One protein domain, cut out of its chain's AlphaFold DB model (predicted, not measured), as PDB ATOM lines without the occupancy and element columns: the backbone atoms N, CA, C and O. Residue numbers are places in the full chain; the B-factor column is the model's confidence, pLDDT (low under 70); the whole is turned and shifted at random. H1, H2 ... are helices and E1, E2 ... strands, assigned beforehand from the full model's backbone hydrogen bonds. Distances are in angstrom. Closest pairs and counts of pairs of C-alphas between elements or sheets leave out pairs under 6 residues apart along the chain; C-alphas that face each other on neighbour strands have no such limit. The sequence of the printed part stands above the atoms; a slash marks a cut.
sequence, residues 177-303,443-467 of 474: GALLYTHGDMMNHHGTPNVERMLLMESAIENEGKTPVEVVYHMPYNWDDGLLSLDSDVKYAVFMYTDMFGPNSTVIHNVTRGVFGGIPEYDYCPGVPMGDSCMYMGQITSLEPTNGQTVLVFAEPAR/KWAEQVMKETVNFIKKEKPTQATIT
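Overview. This is residues 177 to 303 and 443 to 467 of the 474 residues of an uncharacterized protein of Nitrososphaera sp (UniProt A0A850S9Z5). A twisted parallel sheet, E2 E1 E3 E6, is the core of three layers, with H1 and H3 over one face and H2 over the other. The hairpin E4 and E5 lies away from it, past the loop of residues 242 to 276. The 152 printed residues, under half in named elements, are of mixed class, with three helices and six strands: E1 H1 E2 H2 E3 E4 E5 E6 H3. The whole is compact, radius of gyration of the C-alphas 14.9 A, spanning 43 by 39 by 32 A.

Arrangement. E2, residues 213 to 217, E1, 177 to 182, E3, 236 to 241, and E6, 295 to 298, are neighbours in order; N 214 and O 178, 2.9 A, and N 179 and O 238, 2.8 A, are within hydrogen-bond range. H1, 195 to 209, is over E2 and E1, C-alphas 202 and 213 closest at 5.8 A. H3, 443 to 459, on the same face, touches H1 with 445 to 450 alone, closest C-alphas 205 and 446, 5.5 A. H2, 223 to 229, is on the opposite face. E1, H1, E2 and, split by E1, E2, H2, E3 are strand-helix-strand units with right-handed crossovers. E4, 277 to 280, and E5, 283 to 286, form an antiparallel hairpin, N 278 and O 285 2.8 A apart. Every helix O i to N i+4 pair is within range.

Along the chain. E1 begins at C-alpha 177 (99.147, 9.987, 4.032). H3, 24.2 A long, ends at C-alpha 459 (96.396, -4.292, 11.731).

Size, cuts and confidence. Residues 304 to 442 are not printed, a gap of 13.6 A between C-alphas 303 and 443. pLDDT is under 70 in 63 residues, among them 250 to 273.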
ATOM      1  N   GLY A 177      99.521   8.576   4.145       91.94
ATOM      2  CA  GLY A 177      99.147   9.987   4.032       91.94
ATOM      3  C   GLY A 177      97.985  10.324   4.973       91.94
ATOM      4  O   GLY A 177      97.383   9.422   5.567       91.94
ATOM      5  N   ALA A 178      97.648  11.603   5.108       92.81
ATOM      6  CA  ALA A 178      96.481  12.060   5.860       92.81
ATOM      7  C   ALA A 178      95.621  13.026   5.039       92.81
ATOM      8  O   ALA A 178      96.138  13.867   4.315       92.81
ATOM      9  N   LEU A 179      94.306  12.914   5.193       89.81
ATOM     10  CA  LEU A 179      93.313  13.846   4.674       89.81
ATOM     11  C   LEU A 179      92.701  14.575   5.865       89.81
ATOM     12  O   LEU A 179      91.974  13.970   6.660       89.81
ATOM     13  N   LEU A 180      93.014  15.857   6.003       89.12
ATOM     14  CA  LEU A 180      92.469  16.713   7.041       89.12
ATOM     15  C   LEU A 180      91.220  17.411   6.510       89.12
ATOM     16  O   LEU A 180      91.290  18.370   5.749       89.12
ATOM     17  N   TYR A 181      90.067  16.895   6.900       86.38
ATOM     18  CA  TYR A 181      88.780  17.308   6.381       86.38
ATOM     19  C   TYR A 181      88.122  18.372   7.265       86.38
ATOM     20  O   TYR A 181      87.920  18.118   8.453       86.38
ATOM     21  N   THR A 182      87.691  19.495   6.681       82.62
ATOM     22  CA  THR A 182      86.939  20.561   7.375       82.62
ATOM     23  C   THR A 182      85.806  21.129   6.519       82.62
ATOM     24  O   THR A 182      85.848  21.075   5.287       82.62
ATOM     25  N   HIS A 183      84.817  21.780   7.136       74.06
ATOM     26  CA  HIS A 183      83.905  22.659   6.402       74.06
ATOM     27  C   HIS A 183      84.662  23.868   5.834       74.06
ATOM     28  O   HIS A 183      85.279  24.641   6.572       74.06
ATOM     29  N   GLY A 184      84.625  24.020   4.508       63.59
ATOM     30  CA  GLY A 184      85.037  25.248   3.826       63.59
ATOM     31  C   GLY A 184      83.902  26.275   3.789       63.59
ATOM     32  O   GLY A 184      82.737  25.926   3.975       63.59
ATOM     33  N   ASP A 185      84.232  27.535   3.511       63.00
ATOM     34  CA  ASP A 185      83.235  28.542   3.129       63.00
ATOM     35  C   ASP A 185      82.932  28.387   1.638       63.00
ATOM     36  O   ASP A 185      83.829  28.515   0.798       63.00
ATOM     37  N   MET A 186      81.669  28.111   1.312       53.03
ATOM     38  CA  MET A 186      81.205  27.949  -0.068       53.03
ATOM     39  C   MET A 186      81.430  29.198  -0.926       53.03
ATOM     40  O   MET A 186      81.512  29.091  -2.145       53.03
ATOM     41  N   MET A 187      81.485  30.381  -0.307       51.88
ATOM     42  CA  MET A 187      81.521  31.655  -1.024       51.88
ATOM     43  C   MET A 187      82.932  32.239  -1.121       51.88
ATOM     44  O   MET A 187      83.124  33.233  -1.817       51.88
ATOM     45  N   ASN A 188      83.920  31.652  -0.435       54.22
ATOM     46  CA  ASN A 188      85.265  32.215  -0.363       54.22
ATOM     47  C   ASN A 188      86.365  31.144  -0.264       54.22
ATOM     48  O   ASN A 188      87.066  31.019   0.741       54.22
ATOM     49  N   HIS A 189      86.556  30.381  -1.342       46.34
ATOM     50  CA  HIS A 189      87.557  29.308  -1.404       46.34
ATOM     51  C   HIS A 189      89.011  29.769  -1.174       46.34
ATOM     52  O   HIS A 189      89.836  28.953  -0.776       46.34
ATOM     53  N   HIS A 190      89.328  31.052  -1.386       39.12
ATOM     54  CA  HIS A 190      90.703  31.575  -1.340       39.12
ATOM     55  C   HIS A 190      90.982  32.557  -0.190       39.12
ATOM     56  O   HIS A 190      92.138  32.883   0.061       39.12
ATOM     57  N   GLY A 191      89.954  33.010   0.531       40.84
ATOM     58  CA  GLY A 191      90.072  34.000   1.607       40.84
ATOM     59  C   GLY A 191      89.454  33.557   2.929       40.84
ATOM     60  O   GLY A 191      89.125  34.402   3.765       40.84
ATOM     61  N   THR A 192      89.244  32.256   3.132       53.22
ATOM     62  CA  THR A 192      88.680  31.777   4.394       53.22
ATOM     63  C   THR A 192      89.670  31.942   5.543       53.22
ATOM     64  O   THR A 192      90.791  31.438   5.455       53.22
ATOM     65  N   PRO A 193      89.241  32.509   6.689       53.94
ATOM     66  CA  PRO A 193      90.034  32.561   7.925       53.94
ATOM     67  C   PRO A 193      90.540  31.192   8.415       53.94
ATOM     68  O   PRO A 193      91.380  31.116   9.310       53.94
ATOM     69  N   ASN A 194      90.010  30.105   7.849       67.75
ATOM     70  CA  ASN A 194      90.337  28.741   8.224       67.75
ATOM     71  C   ASN A 194      91.508  28.145   7.434       67.75
ATOM     72  O   ASN A 194      92.131  27.238   7.966       67.75
ATOM     73  N   VAL A 195      91.870  28.640   6.242       68.38
ATOM     74  CA  VAL A 195      92.976  28.043   5.457       68.38
ATOM     75  C   VAL A 195      94.288  28.125   6.231       68.38
ATOM     76  O   VAL A 195      94.895  27.099   6.517       68.38
ATOM     77  N   GLU A 196      94.680  29.322   6.679       71.38
ATOM     78  CA  GLU A 196      95.902  29.503   7.479       71.38
ATOM     79  C   GLU A 196      95.893  28.633   8.744       71.38
ATOM     80  O   GLU A 196      96.906  28.056   9.135       71.38
ATOM     81  N   ARG A 197      94.724  28.503   9.376       80.94
ATOM     82  CA  ARG A 197      94.521  27.686  10.575       80.94
ATOM     83  C   ARG A 197      94.667  26.187  10.298       80.94
ATOM     84  O   ARG A 197      95.213  25.471  11.138       80.94
ATOM     85  N   MET A 198      94.223  25.716   9.139       81.75
ATOM     86  CA  MET A 198      94.375  24.326   8.714       81.75
ATOM     87  C   MET A 198      95.820  24.013   8.326       81.75
ATOM     88  O   MET A 198      96.331  22.989   8.769       81.75
ATOM     89  N   LEU A 199      96.521  24.933   7.652       79.00
ATOM     90  CA  LEU A 199      97.960  24.804   7.369       79.00
ATOM     91  C   LEU A 199      98.784  24.643   8.658       79.00
ATOM     92  O   LEU A 199      99.781  23.927   8.714       79.00
ATOM     93  N   LEU A 200      98.352  25.280   9.751       83.00
ATOM     94  CA  LEU A 200      98.980  25.103  11.059       83.00
ATOM     95  C   LEU A 200      98.770  23.699  11.653       83.00
ATOM     96  O   LEU A 200      99.597  23.274  12.466       83.00
ATOM     97  N   MET A 201      97.671  23.014  11.322       87.81
ATOM     98  CA  MET A 201      97.413  21.625  11.719       87.81
ATOM     99  C   MET A 201      98.137  20.642  10.801       87.81
ATOM    100  O   MET A 201      98.746  19.704  11.306       87.81
ATOM    101  N   GLU A 202      98.116  20.899   9.493       87.00
ATOM    102  CA  GLU A 202      98.902  20.202   8.474       87.00
ATOM    103  C   GLU A 202     100.365  20.142   8.907       87.00
ATOM    104  O   GLU A 202     100.855  19.075   9.269       87.00
ATOM    105  N   SER A 203     101.000  21.305   9.079       81.00
ATOM    106  CA  SER A 203     102.389  21.411   9.525       81.00
ATOM    107  C   SER A 203     102.658  20.674  10.845       81.00
ATOM    108  O   SER A 203     103.728  20.096  11.024       81.00
ATOM    109  N   ALA A 204     101.711  20.655  11.790       87.12
ATOM    110  CA  ALA A 204     101.879  19.910  13.042       87.12
ATOM    111  C   ALA A 204     101.932  18.388  12.803       87.12
ATOM    112  O   ALA A 204     102.814  17.704  13.327       87.12
ATOM    113  N   ILE A 205     101.030  17.866  11.969       89.56
ATOM    114  CA  ILE A 205     100.988  16.447  11.605       89.56
ATOM    115  C   ILE A 205     102.227  16.055  10.784       89.56
ATOM    116  O   ILE A 205     102.851  15.024  11.059       89.56
ATOM    117  N   GLU A 206     102.604  16.879   9.805       85.75
ATOM    118  CA  GLU A 206     103.758  16.626   8.944       85.75
ATOM    119  C   GLU A 206     105.063  16.610   9.748       85.75
ATOM    120  O   GLU A 206     105.869  15.689   9.601       85.75
ATOM    121  N   ASN A 207     105.245  17.555  10.675       80.56
ATOM    122  CA  ASN A 207     106.445  17.631  11.509       80.56
ATOM    123  C   ASN A 207     106.589  16.441  12.473       80.56
ATOM    124  O   ASN A 207     107.693  15.920  12.647       80.56
ATOM    125  N   GLU A 208     105.496  15.988  13.093       80.31
ATOM    126  CA  GLU A 208     105.528  14.868  14.049       80.31
ATOM    127  C   GLU A 208     105.674  13.513  13.333       80.31
ATOM    128  O   GLU A 208     106.411  12.628  13.778       80.31
ATOM    129  N   GLY A 209     104.961  13.327  12.217       73.62
ATOM    130  CA  GLY A 209     104.804  12.025  11.567       73.62
ATOM    131  C   GLY A 209     105.574  11.840  10.262       73.62
ATOM    132  O   GLY A 209     105.591  10.721   9.737       73.62
ATOM    133  N   LYS A 210     106.155  12.912   9.700       80.81
ATOM    134  CA  LYS A 210     106.626  12.982   8.299       80.81
ATOM    135  C   LYS A 210     105.577  12.499   7.296       80.81
ATOM    136  O   LYS A 210     105.916  11.951   6.249       80.81
ATOM    137  N   THR A 211     104.308  12.577   7.681       86.56
ATOM    138  CA  THR A 211     103.180  12.064   6.909       86.56
ATOM    139  C   THR A 211     102.710  13.196   6.014       86.56
ATOM    140  O   THR A 211     102.382  14.225   6.588       86.56
ATOM    141  N   PRO A 212     102.679  13.034   4.679       87.00
ATOM    142  CA  PRO A 212     102.091  14.044   3.811       87.00
ATOM    143  C   PRO A 212     100.626  14.236   4.190       87.00
ATOM    144  O   PRO A 212      99.898  13.252   4.387       87.00
ATOM    145  N   VAL A 213     100.215  15.488   4.329       88.06
ATOM    146  CA  VAL A 213      98.849  15.846   4.703       88.06
ATOM    147  C   VAL A 213      98.248  16.685   3.592       88.06
ATOM    148  O   VAL A 213      98.879  17.604   3.093       88.06
ATOM    149  N   GLU A 214      97.006  16.382   3.241       85.06
ATOM    150  CA  GLU A 214      96.202  17.215   2.361       85.06
ATOM    151  C   GLU A 214      94.994  17.748   3.127       85.06
ATOM    152  O   GLU A 214      94.284  16.989   3.795       85.06
ATOM    153  N   VAL A 215      94.721  19.046   3.002       83.38
ATOM    154  CA  VAL A 215      93.499  19.644   3.542       83.38
ATOM    155  C   VAL A 215      92.362  19.524   2.530       83.38
ATOM    156  O   VAL A 215      92.423  20.078   1.436       83.38
ATOM    157  N   VAL A 216      91.285  18.848   2.925       78.12
ATOM    158  CA  VAL A 216      90.080  18.671   2.106       78.12
ATOM    159  C   VAL A 216      88.960  19.537   2.670       78.12
ATOM    160  O   VAL A 216      88.604  19.434   3.845       78.12
ATOM    161  N   TYR A 217      88.370  20.382   1.830       75.94
ATOM    162  CA  TYR A 217      87.250  21.236   2.223       75.94
ATOM    163  C   TYR A 217      85.929  20.640   1.752       75.94
ATOM    164  O   TYR A 217      85.826  20.219   0.609       75.94
ATOM    165  N   HIS A 218      84.900  20.682   2.599       66.31
ATOM    166  CA  HIS A 218      83.576  20.103   2.332       66.31
ATOM    167  C   HIS A 218      82.969  20.434   0.958       66.31
ATOM    168  O   HIS A 218      82.189  19.634   0.445       66.31
ATOM    169  N   MET A 219      83.307  21.585   0.360       54.91
ATOM    170  CA  MET A 219      82.832  22.008  -0.959       54.91
ATOM    171  C   MET A 219      83.886  22.841  -1.703       54.91
ATOM    172  O   MET A 219      84.527  23.692  -1.078       54.91
ATOM    173  N   PRO A 220      84.039  22.667  -3.032       45.34
ATOM    174  CA  PRO A 220      83.469  21.608  -3.882       45.34
ATOM    175  C   PRO A 220      84.188  20.251  -3.745       45.34
ATOM    176  O   PRO A 220      83.833  19.300  -4.433       45.34
ATOM    177  N   TYR A 221      85.232  20.172  -2.917       52.62
ATOM    178  CA  TYR A 221      86.151  19.044  -2.924       52.62
ATOM    179  C   TYR A 221      85.506  17.805  -2.314       52.62
ATOM    180  O   TYR A 221      85.105  17.783  -1.148       52.62
ATOM    181  N   ASN A 222      85.446  16.736  -3.101       60.72
ATOM    182  CA  ASN A 222      85.319  15.419  -2.518       60.72
ATOM    183  C   ASN A 222      86.719  14.986  -2.041       60.72
ATOM    184  O   ASN A 222      87.756  15.418  -2.536       60.72
ATOM    185  N   TRP A 223      86.766  14.113  -1.048       65.31
ATOM    186  CA  TRP A 223      87.987  13.414  -0.644       65.31
ATOM    187  C   TRP A 223      88.729  12.683  -1.777       65.31
ATOM    188  O   TRP A 223      89.870  12.293  -1.562       65.31
ATOM    189  N   ASP A 224      88.121  12.493  -2.955       65.56
ATOM    190  CA  ASP A 224      88.770  11.826  -4.079       65.56
ATOM    191  C   ASP A 224      89.843  12.753  -4.681       65.56
ATOM    192  O   ASP A 224      90.950  12.290  -4.941       65.56
ATOM    193  N   ASP A 225      89.579  14.062  -4.771       67.38
ATOM    194  CA  ASP A 225      90.591  15.071  -5.126       67.38
ATOM    195  C   ASP A 225      91.738  15.085  -4.109       67.38
ATOM    196  O   ASP A 225      92.908  15.102  -4.482       67.38
ATOM    197  N   GLY A 226      91.397  14.997  -2.818       70.94
ATOM    198  CA  GLY A 226      92.384  14.923  -1.742       70.94
ATOM    199  C   GLY A 226      93.245  13.654  -1.796       70.94
ATOM    200  O   GLY A 226      94.437  13.665  -1.511       70.94
ATOM    201  N   LEU A 227      92.650  12.521  -2.173       72.75
ATOM    202  CA  LEU A 227      93.382  11.271  -2.384       72.75
ATOM    203  C   LEU A 227      94.311  11.354  -3.591       72.75
ATOM    204  O   LEU A 227      95.385  10.760  -3.563       72.75
ATOM    205  N   LEU A 228      93.888  12.054  -4.641       69.31
ATOM    206  CA  LEU A 228      94.684  12.257  -5.841       69.31
ATOM    207  C   LEU A 228      95.902  13.151  -5.578       69.31
ATOM    208  O   LEU A 228      96.929  12.920  -6.214       69.31
ATOM    209  N   SER A 229      95.780  14.125  -4.664       68.81
ATOM    210  CA  SER A 229      96.850  15.027  -4.201       68.81
ATOM    211  C   SER A 229      97.817  14.440  -3.190       68.81
ATOM    212  O   SER A 229      98.941  14.946  -3.059       68.81
ATOM    213  N   LEU A 230      97.427  13.357  -2.520       72.88
ATOM    214  CA  LEU A 230      98.376  12.501  -1.829       72.88
ATOM    215  C   LEU A 230      99.243  11.761  -2.861       72.88
ATOM    216  O   LEU A 230      98.761  11.316  -3.899       72.88
ATOM    217  N   ASP A 231     100.545  11.628  -2.583       66.56
ATOM    218  CA  ASP A 231     101.491  10.999  -3.515       66.56
ATOM    219  C   ASP A 231     100.982   9.625  -3.986       66.56
ATOM    220  O   ASP A 231     100.478   8.835  -3.189       66.56
ATOM    221  N   SER A 232     101.176   9.303  -5.267       65.88
ATOM    222  CA  SER A 232     100.735   8.042  -5.895       65.88
ATOM    223  C   SER A 232     101.218   6.765  -5.185       65.88
ATOM    224  O   SER A 232     100.665   5.686  -5.389       65.88
ATOM    225  N   ASP A 233     102.250   6.883  -4.347       77.00
ATOM    226  CA  ASP A 233     102.810   5.811  -3.526       77.00
ATOM    227  C   ASP A 233     102.083   5.622  -2.167       77.00
ATOM    228  O   ASP A 233     102.408   4.689  -1.426       77.00
ATOM    229  N   VAL A 234     101.105   6.466  -1.805       86.56
ATOM    230  CA  VAL A 234     100.368   6.369  -0.534       86.56
ATOM    231  C   VAL A 234      99.427   5.163  -0.539       86.56
ATOM    232  O   VAL A 234      98.399   5.119  -1.218       86.56
ATOM    233  N   LYS A 235      99.744   4.176   0.302       91.19
ATOM    234  CA  LYS A 235      98.940   2.961   0.490       91.19
ATOM    235  C   LYS A 235      97.777   3.146   1.467       91.19
ATOM    236  O   LYS A 235      96.776   2.445   1.355       91.19
ATOM    237  N   TYR A 236      97.901   4.042   2.437       92.69
ATOM    238  CA  TYR A 236      96.906   4.307   3.470       92.69
ATOM    239  C   TYR A 236      96.634   5.803   3.561       92.69
ATOM    240  O   TYR A 236      97.571   6.572   3.737       92.69
ATOM    241  N   ALA A 237      95.371   6.211   3.524       92.00
ATOM    242  CA  ALA A 237      94.981   7.597   3.763       92.00
ATOM    243  C   ALA A 237      94.217   7.686   5.085       92.00
ATOM    244  O   ALA A 237      93.127   7.127   5.227       92.00
ATOM    245  N   VAL A 238      94.806   8.361   6.071       93.56
ATOM    246  CA  VAL A 238      94.163   8.631   7.358       93.56
ATOM    247  C   VAL A 238      93.171   9.769   7.179       93.56
ATOM    248  O   VAL A 238      93.573  10.902   6.956       93.56
ATOM    249  N   PHE A 239      91.880   9.484   7.290       90.94
ATOM    250  CA  PHE A 239      90.840  10.499   7.186       90.94
ATOM    251  C   PHE A 239      90.547  11.091   8.568       90.94
ATOM    252  O   PHE A 239      90.112  10.370   9.471       90.94
ATOM    253  N   MET A 240      90.789  12.392   8.733       91.50
ATOM    254  CA  MET A 240      90.605  13.132   9.982       91.50
ATOM    255  C   MET A 240      89.543  14.207   9.803       91.50
ATOM    256  O   MET A 240      89.737  15.154   9.052       91.50
ATOM    257  N   TYR A 241      88.431  14.084  10.522       88.00
ATOM    258  CA  TYR A 241      87.320  15.029  10.452       88.00
ATOM    259  C   TYR A 241      87.457  16.096  11.543       88.00
ATOM    260  O   TYR A 241      87.489  15.746  12.723       88.00
ATOM    261  N   THR A 242      87.575  17.376  11.174       88.50
ATOM    262  CA  THR A 242      87.847  18.472  12.125       88.50
ATOM    263  C   THR A 242      86.616  19.253  12.553       88.50
ATOM    264  O   THR A 242      86.695  20.028  13.509       88.50
ATOM    265  N   ASP A 243      85.476  19.069  11.888       81.44
ATOM    266  CA  ASP A 243      84.242  19.695  12.341       81.44
ATOM    267  C   ASP A 243      83.778  18.976  13.605       81.44
ATOM    268  O   ASP A 243      83.681  17.753  13.616       81.44
ATOM    269  N   MET A 244      83.535  19.736  14.675       86.69
ATOM    270  CA  MET A 244      83.250  19.265  16.038       86.69
ATOM    271  C   MET A 244      81.957  18.435  16.146       86.69
ATOM    272  O   MET A 244      80.959  18.862  16.731       86.69
ATOM    273  N   PHE A 245      82.000  17.219  15.627       84.00
ATOM    274  CA  PHE A 245      80.965  16.203  15.656       84.00
ATOM    275  C   PHE A 245      81.619  14.912  16.163       84.00
ATOM    276  O   PHE A 245      82.653  14.481  15.652       84.00
ATOM    277  N   GLY A 246      81.056  14.293  17.198       80.31
ATOM    278  CA  GLY A 246      81.467  12.967  17.653       80.31
ATOM    279  C   GLY A 246      80.778  11.841  16.891       80.31
ATOM    280  O   GLY A 246      79.754  12.042  16.268       80.31
ATOM    281  N   PRO A 247      81.278  10.607  16.973       78.88
ATOM    282  CA  PRO A 247      80.996   9.507  16.037       78.88
ATOM    283  C   PRO A 247      79.517   9.238  15.715       78.88
ATOM    284  O   PRO A 247      79.204   8.773  14.623       78.88
ATOM    285  N   ASN A 248      78.613   9.499  16.664       81.06
ATOM    286  CA  ASN A 248      77.175   9.292  16.498       81.06
ATOM    287  C   ASN A 248      76.433  10.556  16.039       81.06
ATOM    288  O   ASN A 248      75.299  10.446  15.579       81.06
ATOM    289  N   SER A 249      77.022  11.743  16.182       74.56
ATOM    290  CA  SER A 249      76.554  12.977  15.540       74.56
ATOM    291  C   SER A 249      77.193  13.181  14.164       74.56
ATOM    292  O   SER A 249      76.527  13.671  13.260       74.56
ATOM    293  N   THR A 250      78.420  12.686  13.983       61.62
ATOM    294  CA  THR A 250      79.183  12.511  12.742       61.62
ATOM    295  C   THR A 250      78.639  11.360  11.911       61.62
ATOM    296  O   THR A 250      79.418  10.714  11.218       61.62
ATOM    297  N   VAL A 251      77.327  11.084  11.912       50.78
ATOM    298  CA  VAL A 251      76.770  10.492  10.689       50.78
ATOM    299  C   VAL A 251      77.021  11.558   9.650       50.78
ATOM    300  O   VAL A 251      76.355  12.592   9.616       50.78
ATOM    301  N   ILE A 252      78.143  11.343   8.978       52.72
ATOM    302  CA  ILE A 252      78.875  12.295   8.189       52.72
ATOM    303  C   ILE A 252      77.859  13.005   7.316       52.72
ATOM    304  O   ILE A 252      76.916  12.361   6.863       52.72
ATOM    305  N   HIS A 253      78.025  14.310   7.118       47.47
ATOM    306  CA  HIS A 253      77.354  15.079   6.078       47.47
ATOM    307  C   HIS A 253      77.505  14.368   4.722       47.47
ATOM    308  O   HIS A 253      78.246  14.843   3.890       47.47
ATOM    309  N   ASN A 254      76.914  13.199   4.470       47.28
ATOM    310  CA  ASN A 254      76.957  12.483   3.204       47.28
ATOM    311  C   ASN A 254      78.382  12.266   2.598       47.28
ATOM    312  O   ASN A 254      78.516  11.753   1.502       47.28
ATOM    313  N   VAL A 255      79.479  12.621   3.279       49.31
ATOM    314  CA  VAL A 255      80.853  12.616   2.744       49.31
ATOM    315  C   VAL A 255      81.436  11.212   2.758       49.31
ATOM    316  O   VAL A 255      82.127  10.807   1.830       49.31
ATOM    317  N   THR A 256      81.136  10.434   3.798       47.75
ATOM    318  CA  THR A 256      81.434   9.011   3.780       47.75
ATOM    319  C   THR A 256      80.268   8.310   3.124       47.75
ATOM    320  O   THR A 256      79.150   8.339   3.644       47.75
ATOM    321  N   ARG A 257      80.546   7.659   2.000       53.53
ATOM    322  CA  ARG A 257      79.630   6.722   1.347       53.53
ATOM    323  C   ARG A 257      78.966   5.828   2.411       53.53
ATOM    324  O   ARG A 257      79.611   5.456   3.397       53.53
ATOM    325  N   GLY A 258      77.671   5.567   2.249       43.47
ATOM    326  CA  GLY A 258      76.691   5.156   3.271       43.47
ATOM    327  C   GLY A 258      77.060   4.015   4.228       43.47
ATOM    328  O   GLY A 258      76.466   3.948   5.305       43.47
ATOM    329  N   VAL A 259      78.113   3.236   3.954       43.47
ATOM    330  CA  VAL A 259      78.692   2.258   4.892       43.47
ATOM    331  C   VAL A 259      79.025   2.886   6.253       43.47
ATOM    332  O   VAL A 259      78.871   2.229   7.283       43.47
ATOM    333  N   PHE A 260      79.445   4.156   6.284       49.19
ATOM    334  CA  PHE A 260      79.793   4.854   7.532       49.19
ATOM    335  C   PHE A 260      78.778   5.924   7.952       49.19
ATOM    336  O   PHE A 260      78.689   6.248   9.135       49.19
ATOM    337  N   GLY A 261      77.963   6.415   7.014       49.12
ATOM    338  CA  GLY A 261      76.842   7.308   7.309       49.12
ATOM    339  C   GLY A 261      75.632   6.584   7.912       49.12
ATOM    340  O   GLY A 261      74.731   7.225   8.434       49.12
ATOM    341  N   GLY A 262      75.566   5.250   7.848       51.06
ATOM    342  CA  GLY A 262      74.410   4.510   8.361       51.06
ATOM    343  C   GLY A 262      73.107   4.856   7.633       51.06
ATOM    344  O   GLY A 262      72.028   4.704   8.205       51.06
ATOM    345  N   ILE A 263      73.217   5.332   6.387       55.50
ATOM    346  CA  ILE A 263      72.107   5.563   5.463       55.50
ATOM    347  C   ILE A 263      72.287   4.547   4.328       55.50
ATOM    348  O   ILE A 263      73.007   4.844   3.370       55.50
ATOM    349  N   PRO A 264      71.691   3.343   4.444       60.38
ATOM    350  CA  PRO A 264      71.887   2.251   3.487       60.38
ATOM    351  C   PRO A 264      71.576   2.645   2.039       60.38
ATOM    352  O   PRO A 264      72.134   2.094   1.093       60.38
ATOM    353  N   GLU A 265      70.686   3.622   1.852       56.44
ATOM    354  CA  GLU A 265      70.309   4.169   0.550       56.44
ATOM    355  C   GLU A 265      71.481   4.832  -0.197       56.44
ATOM    356  O   GLU A 265      71.396   5.030  -1.410       56.44
ATOM    357  N   TYR A 266      72.566   5.164   0.510       59.16
ATOM    358  CA  TYR A 266      73.706   5.933   0.016       59.16
ATOM    359  C   TYR A 266      75.040   5.179   0.137       59.16
ATOM    360  O   TYR A 266      76.101   5.775  -0.017       59.16
ATOM    361  N   ASP A 267      75.036   3.860   0.363       62.72
ATOM    362  CA  ASP A 267      76.253   3.047   0.582       62.72
ATOM    363  C   ASP A 267      77.344   3.213  -0.487       62.72
ATOM    364  O   ASP A 267      78.527   3.086  -0.186       62.72
ATOM    365  N   TYR A 268      76.955   3.551  -1.716       60.12
ATOM    366  CA  TYR A 268      77.831   3.726  -2.878       60.12
ATOM    367  C   TYR A 268      77.908   5.178  -3.374       60.12
ATOM    368  O   TYR A 268      78.559   5.457  -4.382       60.12
ATOM    369  N   CYS A 269      77.217   6.101  -2.705       57.16
ATOM    370  CA  CYS A 269      76.984   7.444  -3.203       57.16
ATOM    371  C   CYS A 269      77.052   8.449  -2.058       57.16
ATOM    372  O   CYS A 269      76.295   8.301  -1.111       57.16
ATOM    373  N   PRO A 270      77.911   9.480  -2.101       53.41
ATOM    374  CA  PRO A 270      77.902  10.475  -1.040       53.41
ATOM    375  C   PRO A 270      76.539  11.186  -0.948       53.41
ATOM    376  O   PRO A 270      76.037  11.444   0.131       53.41
ATOM    377  N   GLY A 271      75.864  11.438  -2.072       63.06
ATOM    378  CA  GLY A 271      74.565  12.115  -2.107       63.06
ATOM    379  C   GLY A 271      73.403  11.264  -2.614       63.06
ATOM    380  O   GLY A 271      73.403  10.042  -2.535       63.06
ATOM    381  N   VAL A 272      72.395  11.937  -3.177       66.31
ATOM    382  CA  VAL A 272      71.276  11.288  -3.868       66.31
ATOM    383  C   VAL A 272      71.798  10.671  -5.173       66.31
ATOM    384  O   VAL A 272      72.302  11.414  -6.020       66.31
ATOM    385  N   PRO A 273      71.673   9.349  -5.386       69.19
ATOM    386  CA  PRO A 273      72.106   8.719  -6.626       69.19
ATOM    387  C   PRO A 273      71.387   9.303  -7.846       69.19
ATOM    388  O   PRO A 273      70.165   9.457  -7.856       69.19
ATOM    389  N   MET A 274      72.151   9.597  -8.894       75.81
ATOM    390  CA  MET A 274      71.698  10.139 -10.171       75.81
ATOM    391  C   MET A 274      72.326   9.362 -11.333       75.81
ATOM    392  O   MET A 274      73.203   9.859 -12.036       75.81
ATOM    393  N   GLY A 275      71.877   8.121 -11.535       83.81
ATOM    394  CA  GLY A 275      72.479   7.226 -12.529       83.81
ATOM    395  C   GLY A 275      73.901   6.836 -12.121       83.81
ATOM    396  O   GLY A 275      74.088   6.307 -11.028       83.81
ATOM    397  N   ASP A 276      74.884   7.148 -12.970       78.50
ATOM    398  CA  ASP A 276      76.315   6.875 -12.747       78.50
ATOM    399  C   ASP A 276      77.019   7.991 -11.951       78.50
ATOM    400  O   ASP A 276      78.233   8.189 -12.025       78.50
ATOM    401  N   SER A 277      76.246   8.802 -11.233       74.31
ATOM    402  CA  SER A 277      76.739   9.945 -10.472       74.31
ATOM    403  C   SER A 277      75.924  10.151  -9.204       74.31
ATOM    404  O   SER A 277      74.910   9.495  -8.968       74.31
ATOM    405  N   CYS A 278      76.368  11.093  -8.387       66.81
ATOM    406  CA  CYS A 278      75.833  11.373  -7.073       66.81
ATOM    407  C   CYS A 278      75.564  12.863  -6.927       66.81
ATOM    408  O   CYS A 278      76.491  13.665  -6.980       66.81
ATOM    409  N   MET A 279      74.299  13.243  -6.744       65.06
ATOM    410  CA  MET A 279      73.931  14.619  -6.440       65.06
ATOM    411  C   MET A 279      74.087  14.867  -4.951       65.06
ATOM    412  O   MET A 279      73.269  14.434  -4.137       65.06
ATOM    413  N   TYR A 280      75.134  15.595  -4.603       59.88
ATOM    414  CA  TYR A 280      75.424  15.969  -3.239       59.88
ATOM    415  C   TYR A 280      75.488  17.490  -3.109       59.88
ATOM    416  O   TYR A 280      76.258  18.137  -3.807       59.88
ATOM    417  N   MET A 281      74.610  18.066  -2.276       54.53
ATOM    418  CA  MET A 281      74.502  19.519  -2.042       54.53
ATOM    419  C   MET A 281      74.491  20.375  -3.326       54.53
ATOM    420  O   MET A 281      75.074  21.451  -3.386       54.53
ATOM    421  N   GLY A 282      73.814  19.896  -4.375       54.62
ATOM    422  CA  GLY A 282      73.712  20.607  -5.655       54.62
ATOM    423  C   GLY A 282      74.885  20.392  -6.618       54.62
ATOM    424  O   GLY A 282      74.842  20.930  -7.722       54.62
ATOM    425  N   GLN A 283      75.885  19.581  -6.260       54.56
ATOM    426  CA  GLN A 283      76.982  19.175  -7.143       54.56
ATOM    427  C   GLN A 283      76.853  17.715  -7.581       54.56
ATOM    428  O   GLN A 283      76.357  16.869  -6.839       54.56
ATOM    429  N   ILE A 284      77.295  17.427  -8.807       62.34
ATOM    430  CA  ILE A 284      77.368  16.071  -9.356       62.34
ATOM    431  C   ILE A 284      78.768  15.534  -9.069       62.34
ATOM    432  O   ILE A 284      79.753  16.076  -9.554       62.34
ATOM    433  N   THR A 285      78.844  14.462  -8.291       59.59
ATOM    434  CA  THR A 285      80.086  13.751  -7.963       59.59
ATOM    435  C   THR A 285      80.097  12.394  -8.660       59.59
ATOM    436  O   THR A 285      79.037  11.807  -8.901       59.59
ATOM    437  N   SER A 286      81.278  11.893  -9.028       61.00
ATOM    438  CA  SER A 286      81.401  10.543  -9.580       61.00
ATOM    439  C   SER A 286      81.058   9.490  -8.525       61.00
ATOM    440  O   SER A 286      81.159   9.729  -7.318       61.00
ATOM    441  N   LEU A 287      80.684   8.295  -8.984       60.28
ATOM    442  CA  LEU A 287      80.714   7.105  -8.133       60.28
ATOM    443  C   LEU A 287      82.138   6.865  -7.603       60.28
ATOM    444  O   LEU A 287      83.105   7.428  -8.120       60.28
ATOM    445  N   GLU A 288      82.246   6.039  -6.562       56.72
ATOM    446  CA  GLU A 288      83.511   5.645  -5.939       56.72
ATOM    447  C   GLU A 288      84.648   5.436  -6.952       56.72
ATOM    448  O   GLU A 288      84.473   4.630  -7.870       56.72
ATOM    449  N   PRO A 289      85.798   6.142  -6.831       53.28
ATOM    450  CA  PRO A 289      86.894   5.931  -7.752       53.28
ATOM    451  C   PRO A 289      87.336   4.479  -7.647       53.28
ATOM    452  O   PRO A 289      87.860   4.034  -6.628       53.28
ATOM    453  N   THR A 290      87.187   3.741  -8.740       50.91
ATOM    454  CA  THR A 290      87.604   2.338  -8.852       50.91
ATOM    455  C   THR A 290      89.126   2.152  -8.856       50.91
ATOM    456  O   THR A 290      89.611   1.034  -9.022       50.91
ATOM    457  N   ASN A 291      89.890   3.239  -8.712       44.72
ATOM    458  CA  ASN A 291      91.279   3.313  -9.159       44.72
ATOM    459  C   ASN A 291      92.299   3.550  -8.029       44.72
ATOM    460  O   ASN A 291      93.497   3.520  -8.298       44.72
ATOM    461  N   GLY A 292      91.876   3.746  -6.777       60.47
ATOM    462  CA  GLY A 292      92.809   3.905  -5.659       60.47
ATOM    463  C   GLY A 292      93.142   2.569  -4.996       60.47
ATOM    464  O   GLY A 292      92.280   1.960  -4.374       60.47
ATOM    465  N   GLN A 293      94.402   2.121  -5.051       74.19
ATOM    466  CA  GLN A 293      94.902   1.060  -4.150       74.19
ATOM    467  C   GLN A 293      95.008   1.536  -2.688       74.19
ATOM    468  O   GLN A 293      95.343   0.751  -1.796       74.19
ATOM    469  N   THR A 294      94.746   2.820  -2.446       85.50
ATOM    470  CA  THR A 294      94.822   3.470  -1.147       85.50
ATOM    471  C   THR A 294      93.670   3.038  -0.244       85.50
ATOM    472  O   THR A 294      92.494   3.176  -0.568       85.50
ATOM    473  N   VAL A 295      94.012   2.532   0.936       87.38
ATOM    474  CA  VAL A 295      93.062   2.136   1.970       87.38
ATOM    475  C   VAL A 295      92.745   3.335   2.860       87.38
ATOM    476  O   VAL A 295      93.619   3.847   3.561       87.38
ATOM    477  N   LEU A 296      91.481   3.752   2.875       87.00
ATOM    478  CA  LEU A 296      90.990   4.799   3.772       87.00
ATOM    479  C   LEU A 296      90.875   4.295   5.214       87.00
ATOM    480  O   LEU A 296      90.291   3.244   5.485       87.00
ATOM    481  N   VAL A 297      91.412   5.058   6.161       90.44
ATOM    482  CA  VAL A 297      91.370   4.728   7.588       90.44
ATOM    483  C   VAL A 297      90.792   5.904   8.356       90.44
ATOM    484  O   VAL A 297      91.444   6.931   8.515       90.44
ATOM    485  N   PHE A 298      89.563   5.751   8.839       89.56
ATOM    486  CA  PHE A 298      88.834   6.804   9.539       89.56
ATOM    487  C   PHE A 298      89.310   6.909  10.986       89.56
ATOM    488  O   PHE A 298      89.110   6.004  11.812       89.56
ATOM    489  N   ALA A 299      89.981   8.018  11.268       92.88
ATOM    490  CA  ALA A 299      90.506   8.348  12.578       92.88
ATOM    491  C   ALA A 299      89.402   8.896  13.492       92.88
ATOM    492  O   ALA A 299      88.332   9.263  13.022       92.88
ATOM    493  N   GLU A 300      89.653   8.954  14.802       92.88
ATOM    494  CA  GLU A 300      88.715   9.573  15.745       92.88
ATOM    495  C   GLU A 300      88.352  11.006  15.297       92.88
ATOM    496  O   GLU A 300      89.269  11.795  15.064       92.88
ATOM    497  N   PRO A 301      87.058  11.358  15.162       91.00
ATOM    498  CA  PRO A 301      86.665  12.690  14.715       91.00
ATOM    499  C   PRO A 301      86.872  13.728  15.825       91.00
ATOM    500  O   PRO A 301      86.823  13.417  17.021       91.00
ATOM    501  N   ALA A 302      87.083  14.986  15.437       91.25
ATOM    502  CA  ALA A 302      87.074  16.098  16.374       91.25
ATOM    503  C   ALA A 302      85.669  16.219  16.958       91.25
ATOM    504  O   ALA A 302      84.699  16.327  16.221       91.25
ATOM    505  N   ARG A 303      85.546  16.218  18.286       91.12
ATOM    506  CA  ARG A 303      84.245  16.253  18.964       91.12
ATOM    507  C   ARG A 303      84.237  17.206  20.152       91.12
ATOM    508  O   ARG A 303      85.256  17.296  20.846       91.12
ATOM    509  N   LYS A 443      97.332  19.492  19.069       94.44
ATOM    510  CA  LYS A 443      97.600  18.388  19.992       94.44
ATOM    511  C   LYS A 443      96.645  17.213  19.778       94.44
ATOM    512  O   LYS A 443      97.079  16.063  19.811       94.44
ATOM    513  N   TRP A 444      95.358  17.489  19.562       95.06
ATOM    514  CA  TRP A 444      94.385  16.461  19.190       95.06
ATOM    515  C   TRP A 444      94.789  15.776  17.878       95.06
ATOM    516  O   TRP A 444      94.858  14.550  17.837       95.06
ATOM    517  N   ALA A 445      95.125  16.549  16.845       94.38
ATOM    518  CA  ALA A 445      95.469  16.022  15.533       94.38
ATOM    519  C   ALA A 445      96.732  15.145  15.570       94.38
ATOM    520  O   ALA A 445      96.716  14.021  15.071       94.38
ATOM    521  N   GLU A 446      97.794  15.603  16.234       94.38
ATOM    522  CA  GLU A 446      99.027  14.837  16.459       94.38
ATOM    523  C   GLU A 446      98.742  13.511  17.183       94.38
ATOM    524  O   GLU A 446      99.221  12.447  16.775       94.38
ATOM    525  N   GLN A 447      97.931  13.551  18.248       95.38
ATOM    526  CA  GLN A 447      97.569  12.360  19.013       95.38
ATOM    527  C   GLN A 447      96.774  11.366  18.160       95.38
ATOM    528  O   GLN A 447      97.139  10.190  18.088       95.38
ATOM    529  N   VAL A 448      95.704  11.826  17.510       95.19
ATOM    530  CA  VAL A 448      94.828  10.993  16.678       95.19
ATOM    531  C   VAL A 448      95.598  10.395  15.505       95.19
ATOM    532  O   VAL A 448      95.454   9.201  15.217       95.19
ATOM    533  N   MET A 449      96.478  11.175  14.875       95.44
ATOM    534  CA  MET A 449      97.327  10.682  13.799       95.44
ATOM    535  C   MET A 449      98.261   9.583  14.301       95.44
ATOM    536  O   MET A 449      98.311   8.492  13.733       95.44
ATOM    537  N   LYS A 450      98.961   9.816  15.415       95.38
ATOM    538  CA  LYS A 450      99.864   8.829  16.018       95.38
ATOM    539  C   LYS A 450      99.147   7.527  16.367       95.38
ATOM    540  O   LYS A 450      99.656   6.438  16.091       95.38
ATOM    541  N   GLU A 451      97.970   7.622  16.975       96.12
ATOM    542  CA  GLU A 451      97.138   6.472  17.324       96.12
ATOM    543  C   GLU A 451      96.693   5.694  16.077       96.12
ATOM    544  O   GLU A 451      96.789   4.461  16.049       96.12
ATOM    545  N   THR A 452      96.290   6.403  15.024       96.19
ATOM    546  CA  THR A 452      95.826   5.804  13.768       96.19
ATOM    547  C   THR A 452      96.964   5.162  12.977       96.19
ATOM    548  O   THR A 452      96.831   4.032  12.509       96.19
ATOM    549  N   VAL A 453      98.134   5.800  12.909       95.31
ATOM    550  CA  VAL A 453      99.350   5.218  12.317       95.31
ATOM    551  C   VAL A 453      99.746   3.930  13.036       95.31
ATOM    552  O   VAL A 453     100.108   2.941  12.396       95.31
ATOM    553  N   ASN A 454      99.663   3.905  14.368       95.94
ATOM    554  CA  ASN A 454      99.943   2.695  15.142       95.94
ATOM    555  C   ASN A 454      98.940   1.577  14.834       95.94
ATOM    556  O   ASN A 454      99.343   0.421  14.689       95.94
ATOM    557  N   PHE A 455      97.656   1.916  14.687       96.62
ATOM    558  CA  PHE A 455      96.630   0.978  14.237       96.62
ATOM    559  C   PHE A 455      96.950   0.425  12.839       96.62
ATOM    560  O   PHE A 455      96.992  -0.792  12.673       96.62
ATOM    561  N   ILE A 456      97.285   1.279  11.865       96.25
ATOM    562  CA  ILE A 456      97.654   0.865  10.499       96.25
ATOM    563  C   ILE A 456      98.852  -0.085  10.512       96.25
ATOM    564  O   ILE A 456      98.813  -1.146   9.891       96.25
ATOM    565  N   LYS A 457      99.914   0.258  11.248       95.38
ATOM    566  CA  LYS A 457     101.126  -0.572  11.346       95.38
ATOM    567  C   LYS A 457     100.840  -1.949  11.948       95.38
ATOM    568  O   LYS A 457     101.458  -2.932  11.533       95.38
ATOM    569  N   LYS A 458      99.927  -2.009  12.923       97.19
ATOM    570  CA  LYS A 458      99.549  -3.234  13.634       97.19
ATOM    571  C   LYS A 458      98.606  -4.112  12.814       97.19
ATOM    572  O   LYS A 458      98.896  -5.291  12.630       97.19
ATOM    573  N   GLU A 459      97.502  -3.545  12.340       97.69
ATOM    574  CA  GLU A 459      96.396  -4.292  11.731       97.69
ATOM    575  C   GLU A 459      96.542  -4.435  10.211       97.69
ATOM    576  O   GLU A 459      96.007  -5.378   9.637       97.69
ATOM    577  N   LYS A 460      97.293  -3.535   9.557       96.50
ATOM    578  CA  LYS A 460      97.544  -3.518   8.103       96.50
ATOM    579  C   LYS A 460      96.259  -3.736   7.291       96.50
ATOM    580  O   LYS A 460      96.194  -4.698   6.521       96.50
ATOM    581  N   PRO A 461      95.242  -2.869   7.457       93.25
ATOM    582  CA  PRO A 461      93.948  -3.081   6.823       93.25
ATOM    583  C   PRO A 461      94.089  -3.197   5.300       93.25
ATOM    584  O   PRO A 461      94.983  -2.610   4.692       93.25
ATOM    585  N   THR A 462      93.220  -3.991   4.682       90.44
ATOM    586  CA  THR A 462      93.189  -4.193   3.221       90.44
ATOM    587  C   THR A 462      91.954  -3.576   2.573       90.44
ATOM    588  O   THR A 462      91.775  -3.694   1.368       90.44
ATOM    589  N   GLN A 463      91.087  -2.962   3.374       84.81
ATOM    590  CA  GLN A 463      89.845  -2.312   2.969       84.81
ATOM    591  C   GLN A 463      89.604  -1.105   3.871       84.81
ATOM    592  O   GLN A 463      90.157  -1.051   4.976       84.81
ATOM    593  N   ALA A 464      88.771  -0.169   3.411       83.56
ATOM    594  CA  ALA A 464      88.414   1.003   4.194       83.56
ATOM    595  C   ALA A 464      87.900   0.599   5.587       83.56
ATOM    596  O   ALA A 464      87.132  -0.360   5.724       83.56
ATOM    597  N   THR A 465      88.356   1.279   6.638       85.62
ATOM    598  CA  THR A 465      88.058   0.858   8.013       85.62
ATOM    599  C   THR A 465      88.025   2.018   8.997       85.62
ATOM    600  O   THR A 465      88.721   3.015   8.825       85.62
ATOM    601  N   ILE A 466      87.237   1.863  10.057       87.25
ATOM    602  CA  ILE A 466      87.179   2.787  11.187       87.25
ATOM    603  C   ILE A 466      88.125   2.295  12.287       87.25
ATOM    604  O   ILE A 466      88.118   1.118  12.654       87.25
ATOM    605  N   THR A 467      88.924   3.201  12.849       91.75
ATOM    606  CA  THR A 467      89.775   2.876  14.001       91.75
ATOM    607  C   THR A 467      88.938   2.553  15.247       91.75
ATOM    608  O   THR A 467      87.859   3.115  15.443       91.75
TER     609      THR A 467